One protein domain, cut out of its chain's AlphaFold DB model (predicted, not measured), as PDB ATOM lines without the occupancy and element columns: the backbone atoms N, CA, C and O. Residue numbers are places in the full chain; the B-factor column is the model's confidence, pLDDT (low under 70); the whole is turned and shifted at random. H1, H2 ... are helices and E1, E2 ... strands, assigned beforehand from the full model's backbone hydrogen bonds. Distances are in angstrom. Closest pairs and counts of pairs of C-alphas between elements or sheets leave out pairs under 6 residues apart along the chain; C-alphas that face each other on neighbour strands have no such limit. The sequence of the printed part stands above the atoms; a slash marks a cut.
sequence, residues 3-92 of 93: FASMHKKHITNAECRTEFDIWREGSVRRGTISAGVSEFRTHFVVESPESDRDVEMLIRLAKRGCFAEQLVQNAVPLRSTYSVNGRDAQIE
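This is residues 3 to 92 of the 93 residues of an uncharacterized protein of Streptosporangiales bacterium (UniProt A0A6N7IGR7). A long, narrow two-stranded hairpin, E1 with E2, makes one side of an open, elongated model; the printed part then folds back beside it through the helices H2 and H3, with few contacts, and reaches out to a second, small hairpin, E3 with E4. The tips of the two hairpins, residues 27 to 32 and residues 83 to 88, both stand free at the same end of the long axis with a gap between them, while short H1 packs on H2 near the other end. The printed part has 90 residues, with three named helices and four named strands in the order H1, E1, E2, H2, H3, E3, E4; each hairpin is its own antiparallel sheet of two strands, and the class is mixed, helices and strands. The whole is extended, with a radius of gyration of the C-alphas of 20.0 A and spans of 57 by 30 by 20 A.

Find C-alpha 3 at (113.406, 139.128, 109.713), where H1, residues 3 to 6, begins. Go on to C-alpha 13 at (104.495, 129.432, 112.527); from there E1, residues 13 to 25, runs 40.0 A. E2, residues 34 to 47, comes back over 41.0 A. Next look for H2, residues 52 to 64, 18.2 A long, and H3, residues 67 to 73, 9.8 A long. E3, residues 80 to 84, spans 13.6 A, and E4, residues 87 to 91, spans 13.0 A, ending at C-alpha 91 at (131.327, 145.564, 142.411).

Start at the hairpin of E1 and E2, antiparallel at 169 degrees, where you find N 15 and O 45 within hydrogen-bond range at 2.8 A and N 25 and O 34 at 2.9 A. H1 touches H2, which meets it with residues 58 to 62 alone; their closest C-alphas are those of Phe 3 and Leu 58, 6.2 A apart. The closest C-alphas of E2 and H2, Val 46 and Val 55, are 7.9 A apart, and those of E2 and H3, Phe 40 and Val 72, are 8.0 A apart. H2 and H3 are close but not clearly touching, with C-alphas Lys 63 and Glu 69 the closest at 7.0 A, and stand about perpendicular at 80 degrees. In H2 and H3 every O i to N i+4 pair is within hydrogen-bond range; H1 is too short for such a pair. Farther along, E3 and E4 form an antiparallel hairpin at 148 degrees, with N 82 and O 89 within hydrogen-bond range at 2.9 A. Both strands are apart from E1, E2 and H2.

Look at the C-alphas of Ser 51 and Asn 85 for the two farthest apart, 59.7 A. The printed part runs from residue 3 to 92 and has no cut. No link is long; those from E2 to H2, H2 to H3 and E3 to E4 are tight. The mean pLDDT of the printed part is 95.4, and no printed residue is under 70.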
ATOM      1  N   PHE A   3     112.624 139.119 110.956       90.88
ATOM      2  CA  PHE A   3     113.406 139.128 109.713       90.88
ATOM      3  C   PHE A   3     112.589 138.671 108.497       90.88
ATOM      4  O   PHE A   3     112.824 139.153 107.395       90.88
ATOM      5  N   ALA A   4     111.578 137.815 108.696       91.12
ATOM      6  CA  ALA A   4     110.685 137.384 107.623       91.12
ATOM      7  C   ALA A   4     109.867 138.551 107.056       91.12
ATOM      8  O   ALA A   4     109.852 138.751 105.844       91.12
ATOM      9  N   SER A   5     109.273 139.391 107.916       90.19
ATOM     10  CA  SER A   5     108.506 140.555 107.451       90.19
ATOM     11  C   SER A   5     109.384 141.577 106.723       90.19
ATOM     12  O   SER A   5     108.972 142.119 105.700       90.19
ATOM     13  N   MET A   6     110.619 141.788 107.186       94.19
ATOM     14  CA  MET A   6     111.592 142.676 106.533       94.19
ATOM     15  C   MET A   6     112.014 142.176 105.146       94.19
ATOM     16  O   MET A   6     112.187 142.978 104.231       94.19
ATOM     17  N   HIS A   7     112.124 140.858 104.974       93.94
ATOM     18  CA  HIS A   7     112.408 140.226 103.685       93.94
ATOM     19  C   HIS A   7     111.155 139.963 102.837       93.94
ATOM     20  O   HIS A   7     111.273 139.392 101.756       93.94
ATOM     21  N   LYS A   8     109.967 140.392 103.295       94.75
ATOM     22  CA  LYS A   8     108.673 140.143 102.635       94.75
ATOM     23  C   LYS A   8     108.417 138.649 102.383       94.75
ATOM     24  O   LYS A   8     107.909 138.270 101.334       94.75
ATOM     25  N   LYS A   9     108.797 137.819 103.353       95.81
ATOM     26  CA  LYS A   9     108.630 136.364 103.354       95.81
ATOM     27  C   LYS A   9     107.523 135.953 104.312       95.81
ATOM     28  O   LYS A   9     107.361 136.565 105.373       95.81
ATOM     29  N   HIS A  10     106.780 134.914 103.951       95.62
ATOM     30  CA  HIS A  10     105.682 134.410 104.762       95.62
ATOM     31  C   HIS A  10     106.147 133.282 105.684       95.62
ATOM     32  O   HIS A  10     106.625 132.261 105.218       95.62
ATOM     33  N   ILE A  11     105.971 133.445 106.995       95.69
ATOM     34  CA  ILE A  11     106.168 132.384 107.989       95.69
ATOM     35  C   ILE A  11     104.838 132.199 108.708       95.69
ATOM     36  O   ILE A  11     104.351 133.150 109.322       95.69
ATOM     37  N   THR A  12     104.267 131.002 108.626       96.44
ATOM     38  CA  THR A  12     102.975 130.673 109.240       96.44
ATOM     39  C   THR A  12     103.133 130.447 110.739       96.44
ATOM     40  O   THR A  12     102.359 130.981 111.528       96.44
ATOM     41  N   ASN A  13     104.174 129.710 111.132       96.12
ATOM     42  CA  ASN A  13     104.495 129.432 112.527       96.12
ATOM     43  C   ASN A  13     106.011 129.463 112.749       96.12
ATOM     44  O   ASN A  13     106.790 129.126 111.857       96.12
ATOM     45  N   ALA A  14     106.431 129.882 113.939       94.94
ATOM     46  CA  ALA A  14     107.818 129.808 114.371       94.94
ATOM     47  C   ALA A  14     107.882 129.596 115.885       94.94
ATOM     48  O   ALA A  14     107.421 130.441 116.650       94.94
ATOM     49  N   GLU A  15     108.523 128.510 116.300       95.31
ATOM     50  CA  GLU A  15     108.764 128.144 117.691       95.31
ATOM     51  C   GLU A  15     110.270 128.035 117.949       95.31
ATOM     52  O   GLU A  15     111.041 127.590 117.098       95.31
ATOM     53  N   CYS A  16     110.699 128.447 119.140       94.31
ATOM     54  CA  CYS A  16     112.074 128.309 119.592       94.31
ATOM     55  C   CYS A  16     112.087 127.742 121.003       94.31
ATOM     56  O   CYS A  16     111.717 128.438 121.947       94.31
ATOM     57  N   ARG A  17     112.582 126.516 121.159       96.31
ATOM     58  CA  ARG A  17     112.908 125.962 122.469       96.31
ATOM     59  C   ARG A  17     114.364 126.261 122.795       96.31
ATOM     60  O   ARG A  17     115.234 126.093 121.943       96.31
ATOM     61  N   THR A  18     114.627 126.703 124.016       95.50
ATOM     62  CA  THR A  18     115.976 127.013 124.500       95.50
ATOM     63  C   THR A  18     116.253 126.268 125.795       95.50
ATOM     64  O   THR A  18     115.418 126.291 126.697       95.50
ATOM     65  N   GLU A  19     117.418 125.643 125.900       97.31
ATOM     66  CA  GLU A  19     117.822 124.828 127.047       97.31
ATOM     67  C   GLU A  19     119.234 125.217 127.489       97.31
ATOM     68  O   GLU A  19     120.083 125.530 126.652       97.31
ATOM     69  N   PHE A  20     119.478 125.186 128.799       97.00
ATOM     70  CA  PHE A  20     120.762 125.529 129.402       97.00
ATOM     71  C   PHE A  20     121.145 124.473 130.431       97.00
ATOM     72  O   PHE A  20     120.312 124.104 131.262       97.00
ATOM     73  N   ASP A  21     122.416 124.092 130.442       97.69
ATOM     74  CA  ASP A  21     122.986 123.299 131.527       97.69
ATOM     75  C   ASP A  21     123.757 124.232 132.451       97.69
ATOM     76  O   ASP A  21     124.793 124.783 132.077       97.69
ATOM     77  N   ILE A  22     123.219 124.458 133.648       97.56
ATOM     78  CA  ILE A  22     123.771 125.399 134.623       97.56
ATOM     79  C   ILE A  22     124.352 124.656 135.821       97.56
ATOM     80  O   ILE A  22     123.810 123.645 136.267       97.56
ATOM     81  N   TRP A  23     125.425 125.193 136.388       98.00
ATOM     82  CA  TRP A  23     126.033 124.668 137.604       98.00
ATOM     83  C   TRP A  23     126.371 125.795 138.575       98.00
ATOM     84  O   TRP A  23     126.542 126.956 138.199       98.00
ATOM     85  N   ARG A  24     126.438 125.439 139.858       97.81
ATOM     86  CA  ARG A  24     126.859 126.323 140.943       97.81
ATOM     87  C   ARG A  24     127.487 125.500 142.052       97.81
ATOM     88  O   ARG A  24     126.938 124.475 142.448       97.81
ATOM     89  N   GLU A  25     128.582 125.995 142.596       97.94
ATOM     90  CA  GLU A  25     129.358 125.321 143.630       97.94
ATOM     91  C   GLU A  25     129.916 126.314 144.660       97.94
ATOM     92  O   GLU A  25     129.742 127.530 144.541       97.94
ATOM     93  N   GLY A  26     130.573 125.790 145.697       97.75
ATOM     94  CA  GLY A  26     131.240 126.589 146.723       97.75
ATOM     95  C   GLY A  26     130.422 126.820 147.996       97.75
ATOM     96  O   GLY A  26     129.506 126.069 148.328       97.75
ATOM     97  N   SER A  27     130.799 127.841 148.773       97.69
ATOM     98  CA  SER A  27     130.177 128.154 150.063       97.69
ATOM     99  C   SER A  27     129.901 129.641 150.206       97.69
ATOM    100  O   SER A  27     130.812 130.460 150.096       97.69
ATOM    101  N   VAL A  28     128.658 129.971 150.565       96.88
ATOM    102  CA  VAL A  28     128.246 131.343 150.887       96.88
ATOM    103  C   VAL A  28     129.045 131.878 152.076       96.88
ATOM    104  O   VAL A  28     129.617 132.956 151.999       96.88
ATOM    105  N   ARG A  29     129.162 131.095 153.159       97.38
ATOM    106  CA  ARG A  29     129.852 131.524 154.387       97.38
ATOM    107  C   ARG A  29     131.344 131.792 154.169       97.38
ATOM    108  O   ARG A  29     131.902 132.643 154.849       97.38
ATOM    109  N   ARG A  30     131.989 131.050 153.264       97.31
ATOM    110  CA  ARG A  30     133.414 131.239 152.941       97.31
ATOM    111  C   ARG A  30     133.655 132.215 151.785       97.31
ATOM    112  O   ARG A  30     134.811 132.477 151.488       97.31
ATOM    113  N   GLY A  31     132.608 132.715 151.125       95.88
ATOM    114  CA  GLY A  31     132.745 133.614 149.976       95.88
ATOM    115  C   GLY A  31     133.345 132.955 148.729       95.88
ATOM    116  O   GLY A  31     133.988 133.634 147.943       95.88
ATOM    117  N   THR A  32     133.167 131.643 148.544       96.69
ATOM    118  CA  THR A  32     133.782 130.889 147.429       96.69
ATOM    119  C   THR A  32     132.759 130.425 146.392       96.69
ATOM    120  O   THR A  32     132.936 129.361 145.803       96.69
ATOM    121  N   ILE A  33     131.626 131.122 146.258       97.44
ATOM    122  CA  ILE A  33     130.583 130.736 145.301       97.44
ATOM    123  C   ILE A  33     131.092 130.962 143.880       97.44
ATOM    124  O   ILE A  33     131.576 132.042 143.564       97.44
ATOM    125  N   SER A  34     130.918 129.951 143.034       96.75
ATOM    126  CA  SER A  34     131.138 130.033 141.592       96.75
ATOM    127  C   SER A  34     129.946 129.423 140.866       96.75
ATOM    128  O   SER A  34     129.272 128.536 141.400       96.75
ATOM    129  N   ALA A  35     129.649 129.921 139.672       96.69
ATOM    130  CA  ALA A  35     128.578 129.415 138.830       96.69
ATOM    131  C   ALA A  35     128.953 129.557 137.357       96.69
ATOM    132  O   ALA A  35     129.757 130.411 136.985       96.69
ATOM    133  N   GLY A  36     128.316 128.753 136.517       95.38
ATOM    134  CA  GLY A  36     128.507 128.814 135.079       95.38
ATOM    135  C   GLY A  36     127.413 128.093 134.312       95.38
ATOM    136  O   GLY A  36     126.504 127.488 134.886       95.38
ATOM    137  N   VAL A  37     127.521 128.178 132.990       96.38
ATOM    138  CA  VAL A  37     126.666 127.481 132.028       96.38
ATOM    139  C   VAL A  37     127.582 126.635 131.152       96.38
ATOM    140  O   VAL A  37     128.498 127.179 130.540       96.38
ATOM    141  N   SER A  38     127.389 125.318 131.123       96.25
ATOM    142  CA  SER A  38     128.236 124.401 130.347       96.25
ATOM    143  C   SER A  38     127.778 124.245 128.902       96.25
ATOM    144  O   SER A  38     128.607 124.019 128.026       96.25
ATOM    145  N   GLU A  39     126.478 124.382 128.637       96.94
ATOM    146  CA  GLU A  39     125.941 124.308 127.280       96.94
ATOM    147  C   GLU A  39     124.659 125.145 127.149       96.94
ATOM    148  O   GLU A  39     123.843 125.209 128.071       96.94
ATOM    149  N   PHE A  40     124.489 125.784 125.987       96.25
ATOM    150  CA  PHE A  40     123.265 126.465 125.580       96.25
ATOM    151  C   PHE A  40     122.797 125.910 124.236       96.25
ATOM    152  O   PHE A  40     123.504 126.015 123.232       96.25
ATOM    153  N   ARG A  41     121.598 125.327 124.208       96.19
ATOM    154  CA  ARG A  41     121.023 124.683 123.022       96.19
ATOM    155  C   ARG A  41     119.757 125.404 122.605       96.19
ATOM    156  O   ARG A  41     118.951 125.818 123.438       96.19
ATOM    157  N   THR A  42     119.553 125.507 121.296       95.69
ATOM    158  CA  THR A  42     118.310 126.036 120.735       95.69
ATOM    159  C   THR A  42     117.762 125.088 119.678       95.69
ATOM    160  O   THR A  42     118.509 124.585 118.842       95.69
ATOM    161  N   HIS A  43     116.456 124.859 119.708       95.94
ATOM    162  CA  HIS A  43     115.734 124.096 118.701       95.94
ATOM    163  C   HIS A  43     114.664 124.993 118.083       95.94
ATOM    164  O   HIS A  43     113.824 125.533 118.798       95.94
ATOM    165  N   PHE A  44     114.739 125.197 116.769       94.31
ATOM    166  CA  PHE A  44     113.881 126.129 116.043       94.31
ATOM    167  C   PHE A  44     112.984 125.343 115.089       94.31
ATOM    168  O   PHE A  44     113.494 124.622 114.232       94.31
ATOM    169  N   VAL A  45     111.670 125.489 115.233       95.88
ATOM    170  CA  VAL A  45     110.667 124.872 114.357       95.88
ATOM    171  C   VAL A  45     109.982 125.986 113.586       95.88
ATOM    172  O   VAL A  45     109.558 126.979 114.172       95.88
ATOM    173  N   VAL A  46     109.911 125.857 112.263       96.12
ATOM    174  CA  VAL A  46     109.334 126.876 111.384       96.12
ATOM    175  C   VAL A  46     108.408 126.204 110.387       96.12
ATOM    176  O   VAL A  46     108.806 125.258 109.714       96.12
ATOM    177  N   GLU A  47     107.201 126.740 110.257       97.75
ATOM    178  CA  GLU A  47     106.251 126.362 109.215       97.75
ATOM    179  C   GLU A  47     106.135 127.514 108.222       97.75
ATOM    180  O   GLU A  47     105.867 128.662 108.596       97.75
ATOM    181  N   SER A  48     106.353 127.218 106.946       97.25
ATOM    182  CA  SER A  48     106.436 128.227 105.901       97.25
ATOM    183  C   SER A  48     106.096 127.630 104.535       97.25
ATOM    184  O   SER A  48     106.518 126.510 104.258       97.25
ATOM    185  N   PRO A  49     105.377 128.362 103.666       97.12
ATOM    186  CA  PRO A  49     105.239 128.008 102.255       97.12
ATOM    187  C   PRO A  49     106.462 128.415 101.405       97.12
ATOM    188  O   PRO A  49     106.504 128.117 100.215       97.12
ATOM    189  N   GLU A  50     107.420 129.154 101.974       97.75
ATOM    190  CA  GLU A  50     108.638 129.602 101.284       97.75
ATOM    191  C   GLU A  50     109.631 128.450 101.069       97.75
ATOM    192  O   GLU A  50     109.562 127.418 101.730       97.75
ATOM    193  N   SER A  51     110.605 128.650 100.178       97.62
ATOM    194  CA  SER A  51     111.653 127.653  99.925       97.62
ATOM    195  C   SER A  51     112.551 127.407 101.145       97.62
ATOM    196  O   SER A  51     112.836 128.334 101.909       97.62
ATOM    197  N   ASP A  52     113.100 126.194 101.268       96.88
ATOM    198  CA  ASP A  52     114.056 125.837 102.331       96.88
ATOM    199  C   ASP A  52     115.233 126.814 102.405       96.88
ATOM    200  O   ASP A  52     115.645 127.227 103.486       96.88
ATOM    201  N   ARG A  53     115.736 127.253 101.245       97.25
ATOM    202  CA  ARG A  53     116.829 128.229 101.152       97.25
ATOM    203  C   ARG A  53     116.446 129.578 101.763       97.25
ATOM    204  O   ARG A  53     117.265 130.200 102.443       97.25
ATOM    205  N   ASP A  54     115.225 130.042 101.510       96.94
ATOM    206  CA  ASP A  54     114.730 131.290 102.085       96.94
ATOM    207  C   ASP A  54     114.539 131.157 103.597       96.94
ATOM    208  O   ASP A  54     114.958 132.037 104.351       96.94
ATOM    209  N   VAL A  55     113.964 130.042 104.053       96.69
ATOM    210  CA  VAL A  55     113.781 129.757 105.482       96.69
ATOM    211  C   VAL A  55     115.130 129.675 106.198       96.69
ATOM    212  O   VAL A  55     115.309 130.313 107.236       96.69
ATOM    213  N   GLU A  56     116.115 128.979 105.632       96.94
ATOM    214  CA  GLU A  56     117.462 128.873 106.196       96.94
ATOM    215  C   GLU A  56     118.129 130.248 106.321       96.94
ATOM    216  O   GLU A  56     118.667 130.596 107.377       96.94
ATOM    217  N   MET A  57     118.063 131.066 105.266       97.06
ATOM    218  CA  MET A  57     118.568 132.438 105.296       97.06
ATOM    219  C   MET A  57     117.913 133.240 106.429       97.06
ATOM    220  O   MET A  57     118.614 133.909 107.192       97.06
ATOM    221  N   LEU A  58     116.587 133.162 106.567       96.62
ATOM    222  CA  LEU A  58     115.859 133.856 107.627       96.62
ATOM    223  C   LEU A  58     116.284 133.377 109.014       96.62
ATOM    224  O   LEU A  58     116.518 134.208 109.893       96.62
ATOM    225  N   ILE A  59     116.424 132.064 109.220       95.88
ATOM    226  CA  ILE A  59     116.891 131.498 110.491       95.88
ATOM    227  C   ILE A  59     118.290 132.028 110.807       95.88
ATOM    228  O   ILE A  59     118.512 132.522 111.911       95.88
ATOM    229  N   ARG A  60     119.215 132.037 109.841       96.06
ATOM    230  CA  ARG A  60     120.562 132.603 110.034       96.06
ATOM    231  C   ARG A  60     120.520 134.076 110.441       96.06
ATOM    232  O   ARG A  60     121.278 134.479 111.322       96.06
ATOM    233  N   LEU A  61     119.634 134.873 109.842       96.19
ATOM    234  CA  LEU A  61     119.429 136.270 110.236       96.19
ATOM    235  C   LEU A  61     118.889 136.383 111.667       96.19
ATOM    236  O   LEU A  61     119.408 137.179 112.447       96.19
ATOM    237  N   ALA A  62     117.914 135.552 112.043       94.75
ATOM    238  CA  ALA A  62     117.405 135.527 113.412       94.75
ATOM    239  C   ALA A  62     118.459 135.131 114.441       94.75
ATOM    240  O   ALA A  62     118.527 135.768 115.486       94.75
ATOM    241  N   LYS A  63     119.299 134.139 114.140       94.00
ATOM    242  CA  LYS A  63     120.374 133.684 115.032       94.00
ATOM    243  C   LYS A  63     121.453 134.752 115.217       94.00
ATOM    244  O   LYS A  63     121.818 135.074 116.342       94.00
ATOM    245  N   ARG A  64     121.858 135.427 114.134       94.31
ATOM    246  CA  ARG A  64     122.762 136.595 114.205       94.31
ATOM    247  C   ARG A  64     122.162 137.774 114.973       94.31
ATOM    248  O   ARG A  64     122.886 138.509 115.630       94.31
ATOM    249  N   GLY A  65     120.846 137.958 114.888       93.62
ATOM    250  CA  GLY A  65     120.125 138.999 115.619       93.62
ATOM    251  C   GLY A  65     119.693 138.613 117.036       93.62
ATOM    252  O   GLY A  65     119.086 139.435 117.720       93.62
ATOM    253  N   CYS A  66     119.943 137.379 117.482       94.12
ATOM    254  CA  CYS A  66     119.486 136.890 118.777       94.12
ATOM    255  C   CYS A  66     120.424 137.374 119.884       94.12
ATOM    256  O   CYS A  66     121.527 136.856 120.034       94.12
ATOM    257  N   PHE A  67     119.973 138.333 120.697       93.25
ATOM    258  CA  PHE A  67     120.784 138.881 121.786       93.25
ATOM    259  C   PHE A  67     121.295 137.811 122.758       93.25
ATOM    260  O   PHE A  67     122.442 137.893 123.175       93.25
ATOM    261  N   ALA A  68     120.496 136.785 123.077       92.25
ATOM    262  CA  ALA A  68     120.927 135.704 123.967       92.25
ATOM    263  C   ALA A  68     122.100 134.902 123.377       92.25
ATOM    264  O   ALA A  68     123.095 134.681 124.058       92.25
ATOM    265  N   GLU A  69     122.030 134.528 122.096       94.38
ATOM    266  CA  GLU A  69     123.139 133.837 121.428       94.38
ATOM    267  C   GLU A  69     124.363 134.746 121.286       94.38
ATOM    268  O   GLU A  69     125.485 134.286 121.472       94.38
ATOM    269  N   GLN A  70     124.165 136.045 121.039       95.38
ATOM    270  CA  GLN A  70     125.271 137.003 121.001       95.38
ATOM    271  C   GLN A  70     125.938 137.185 122.373       95.38
ATOM    272  O   GLN A  70     127.157 137.301 122.416       95.38
ATOM    273  N   LEU A  71     125.185 137.160 123.478       93.38
ATOM    274  CA  LEU A  71     125.741 137.183 124.838       93.38
ATOM    275  C   LEU A  71     126.541 135.915 125.164       93.38
ATOM    276  O   LEU A  71     127.517 135.990 125.901       93.38
ATOM    277  N   VAL A  72     126.148 134.759 124.621       93.81
ATOM    278  CA  VAL A  72     126.893 133.498 124.793       93.81
ATOM    279  C   VAL A  72     128.166 133.485 123.943       93.81
ATOM    280  O   VAL A  72     129.207 133.020 124.395       93.81
ATOM    281  N   GLN A  73     128.097 133.989 122.709       93.88
ATOM    282  CA  GLN A  73     129.216 133.959 121.762       93.88
ATOM    283  C   GLN A  73     130.270 135.037 122.019       93.88
ATOM    284  O   GLN A  73     131.414 134.876 121.599       93.88
ATOM    285  N   ASN A  74     129.897 136.135 122.676       94.00
ATOM    286  CA  ASN A  74     130.772 137.282 122.855       94.00
ATOM    287  C   ASN A  74     130.902 137.628 124.337       94.00
ATOM    288  O   ASN A  74     129.907 137.855 125.022       94.00
ATOM    289  N   ALA A  75     132.142 137.770 124.806       88.06
ATOM    290  CA  ALA A  75     132.401 138.393 126.093       88.06
ATOM    291  C   ALA A  75     132.018 139.878 126.012       88.06
ATOM    292  O   ALA A  75     132.680 140.669 125.338       88.06
ATOM    293  N   VAL A  76     130.930 140.251 126.681       91.00
ATOM    294  CA  VAL A  76     130.506 141.649 126.814       91.00
ATOM    295  C   VAL A  76     130.913 142.188 128.188       91.00
ATOM    296  O   VAL A  76     130.858 141.440 129.167       91.00
ATOM    297  N   PRO A  77     131.302 143.470 128.308       90.69
ATOM    298  CA  PRO A  77     131.582 144.066 129.608       90.69
ATOM    299  C   PRO A  77     130.360 143.989 130.530       90.69
ATOM    300  O   PRO A  77     129.282 144.478 130.184       90.69
ATOM    301  N   LEU A  78     130.540 143.403 131.713       91.31
ATOM    302  CA  LEU A  78     129.514 143.336 132.749       91.31
ATOM    303  C   LEU A  78     129.786 144.417 133.797       91.31
ATOM    304  O   LEU A  78     130.874 144.478 134.363       91.31
ATOM    305  N   ARG A  79     128.795 145.272 134.065       93.38
ATOM    306  CA  ARG A  79     128.876 146.302 135.106       93.38
ATOM    307  C   ARG A  79     127.803 146.053 136.154       93.38
ATOM    308  O   ARG A  79     126.617 146.155 135.851       93.38
ATOM    309  N   SER A  80     128.236 145.798 137.385       95.06
ATOM    310  CA  SER A  80     127.356 145.565 138.528       95.06
ATOM    311  C   SER A  80     127.476 146.714 139.524       95.06
ATOM    312  O   SER A  80     128.564 147.049 139.994       95.06
ATOM    313  N   THR A  81     126.348 147.341 139.843       96.69
ATOM    314  CA  THR A  81     126.240 148.424 140.831       96.69
ATOM    315  C   THR A  81     125.292 148.017 141.945       96.69
ATOM    316  O   THR A  81     124.323 147.303 141.694       96.69
ATOM    317  N   TYR A  82     125.528 148.509 143.156       96.81
ATOM    318  CA  TYR A  82     124.626 148.303 144.282       96.81
ATOM    319  C   TYR A  82     124.531 149.563 145.143       96.81
ATOM    320  O   TYR A  82     125.457 150.373 145.180       96.81
ATOM    321  N   SER A  83     123.412 149.701 145.851       97.62
ATOM    322  CA  SER A  83     123.163 150.803 146.781       97.62
ATOM    323  C   SER A  83     122.967 150.245 148.187       97.62
ATOM    324  O   SER A  83     122.141 149.357 148.395       97.62
ATOM    325  N   VAL A  84     123.698 150.773 149.169       96.94
ATOM    326  CA  VAL A  84     123.538 150.422 150.591       96.94
ATOM    327  C   VAL A  84     123.429 151.702 151.405       96.94
ATOM    328  O   VAL A  84     124.326 152.542 151.383       96.94
ATOM    329  N   ASN A  85     122.319 151.851 152.137       97.06
ATOM    330  CA  ASN A  85     122.033 153.016 152.984       97.06
ATOM    331  C   ASN A  85     122.192 154.359 152.241       97.06
ATOM    332  O   ASN A  85     122.797 155.297 152.757       97.06
ATOM    333  N   GLY A  86     121.689 154.430 151.004       96.50
ATOM    334  CA  GLY A  86     121.750 155.635 150.168       96.50
ATOM    335  C   GLY A  86     123.126 155.939 149.564       96.50
ATOM    336  O   GLY A  86     123.318 157.031 149.040       96.50
ATOM    337  N   ARG A  87     124.086 155.010 149.646       96.25
ATOM    338  CA  ARG A  87     125.400 155.131 149.001       96.25
ATOM    339  C   ARG A  87     125.511 154.141 147.855       96.25
ATOM    340  O   ARG A  87     125.370 152.939 148.079       96.25
ATOM    341  N   ASP A  88     125.806 154.660 146.670       97.50
ATOM    342  CA  ASP A  88     126.011 153.861 145.467       97.50
ATOM    343  C   ASP A  88     127.471 153.425 145.347       97.50
ATOM    344  O   ASP A  88     128.398 154.206 145.573       97.50
ATOM    345  N   ALA A  89     127.671 152.168 144.969       95.50
ATOM    346  CA  ALA A  89     128.975 151.574 144.730       95.50
ATOM    347  C   ALA A  89     128.929 150.612 143.533       95.50
ATOM    348  O   ALA A  89     127.866 150.213 143.053       95.50
ATOM    349  N   GLN A  90     130.110 150.243 143.042       94.88
ATOM    350  CA  GLN A  90     130.299 149.211 142.023       94.88
ATOM    351  C   GLN A  90     130.949 147.982 142.645       94.88
ATOM    352  O   GLN A  90     131.681 148.095 143.628       94.88
ATOM    353  N   ILE A  91     130.664 146.817 142.069       93.06
ATOM    354  CA  ILE A  91     131.327 145.564 142.411       93.06
ATOM    355  C   ILE A  91     131.875 144.922 141.142       93.06
ATOM    356  O   ILE A  91     131.177 144.827 140.129       93.06
ATOM    357  N   GLU A  92     133.132 144.507 141.219       85.06
ATOM    358  CA  GLU A  92     133.782 143.682 140.208       85.06
ATOM    359  C   GLU A  92     133.548 142.211 140.567       85.06
ATOM    360  O   GLU A  92     133.580 141.845 141.747       85.06
TER     361      GLU A  92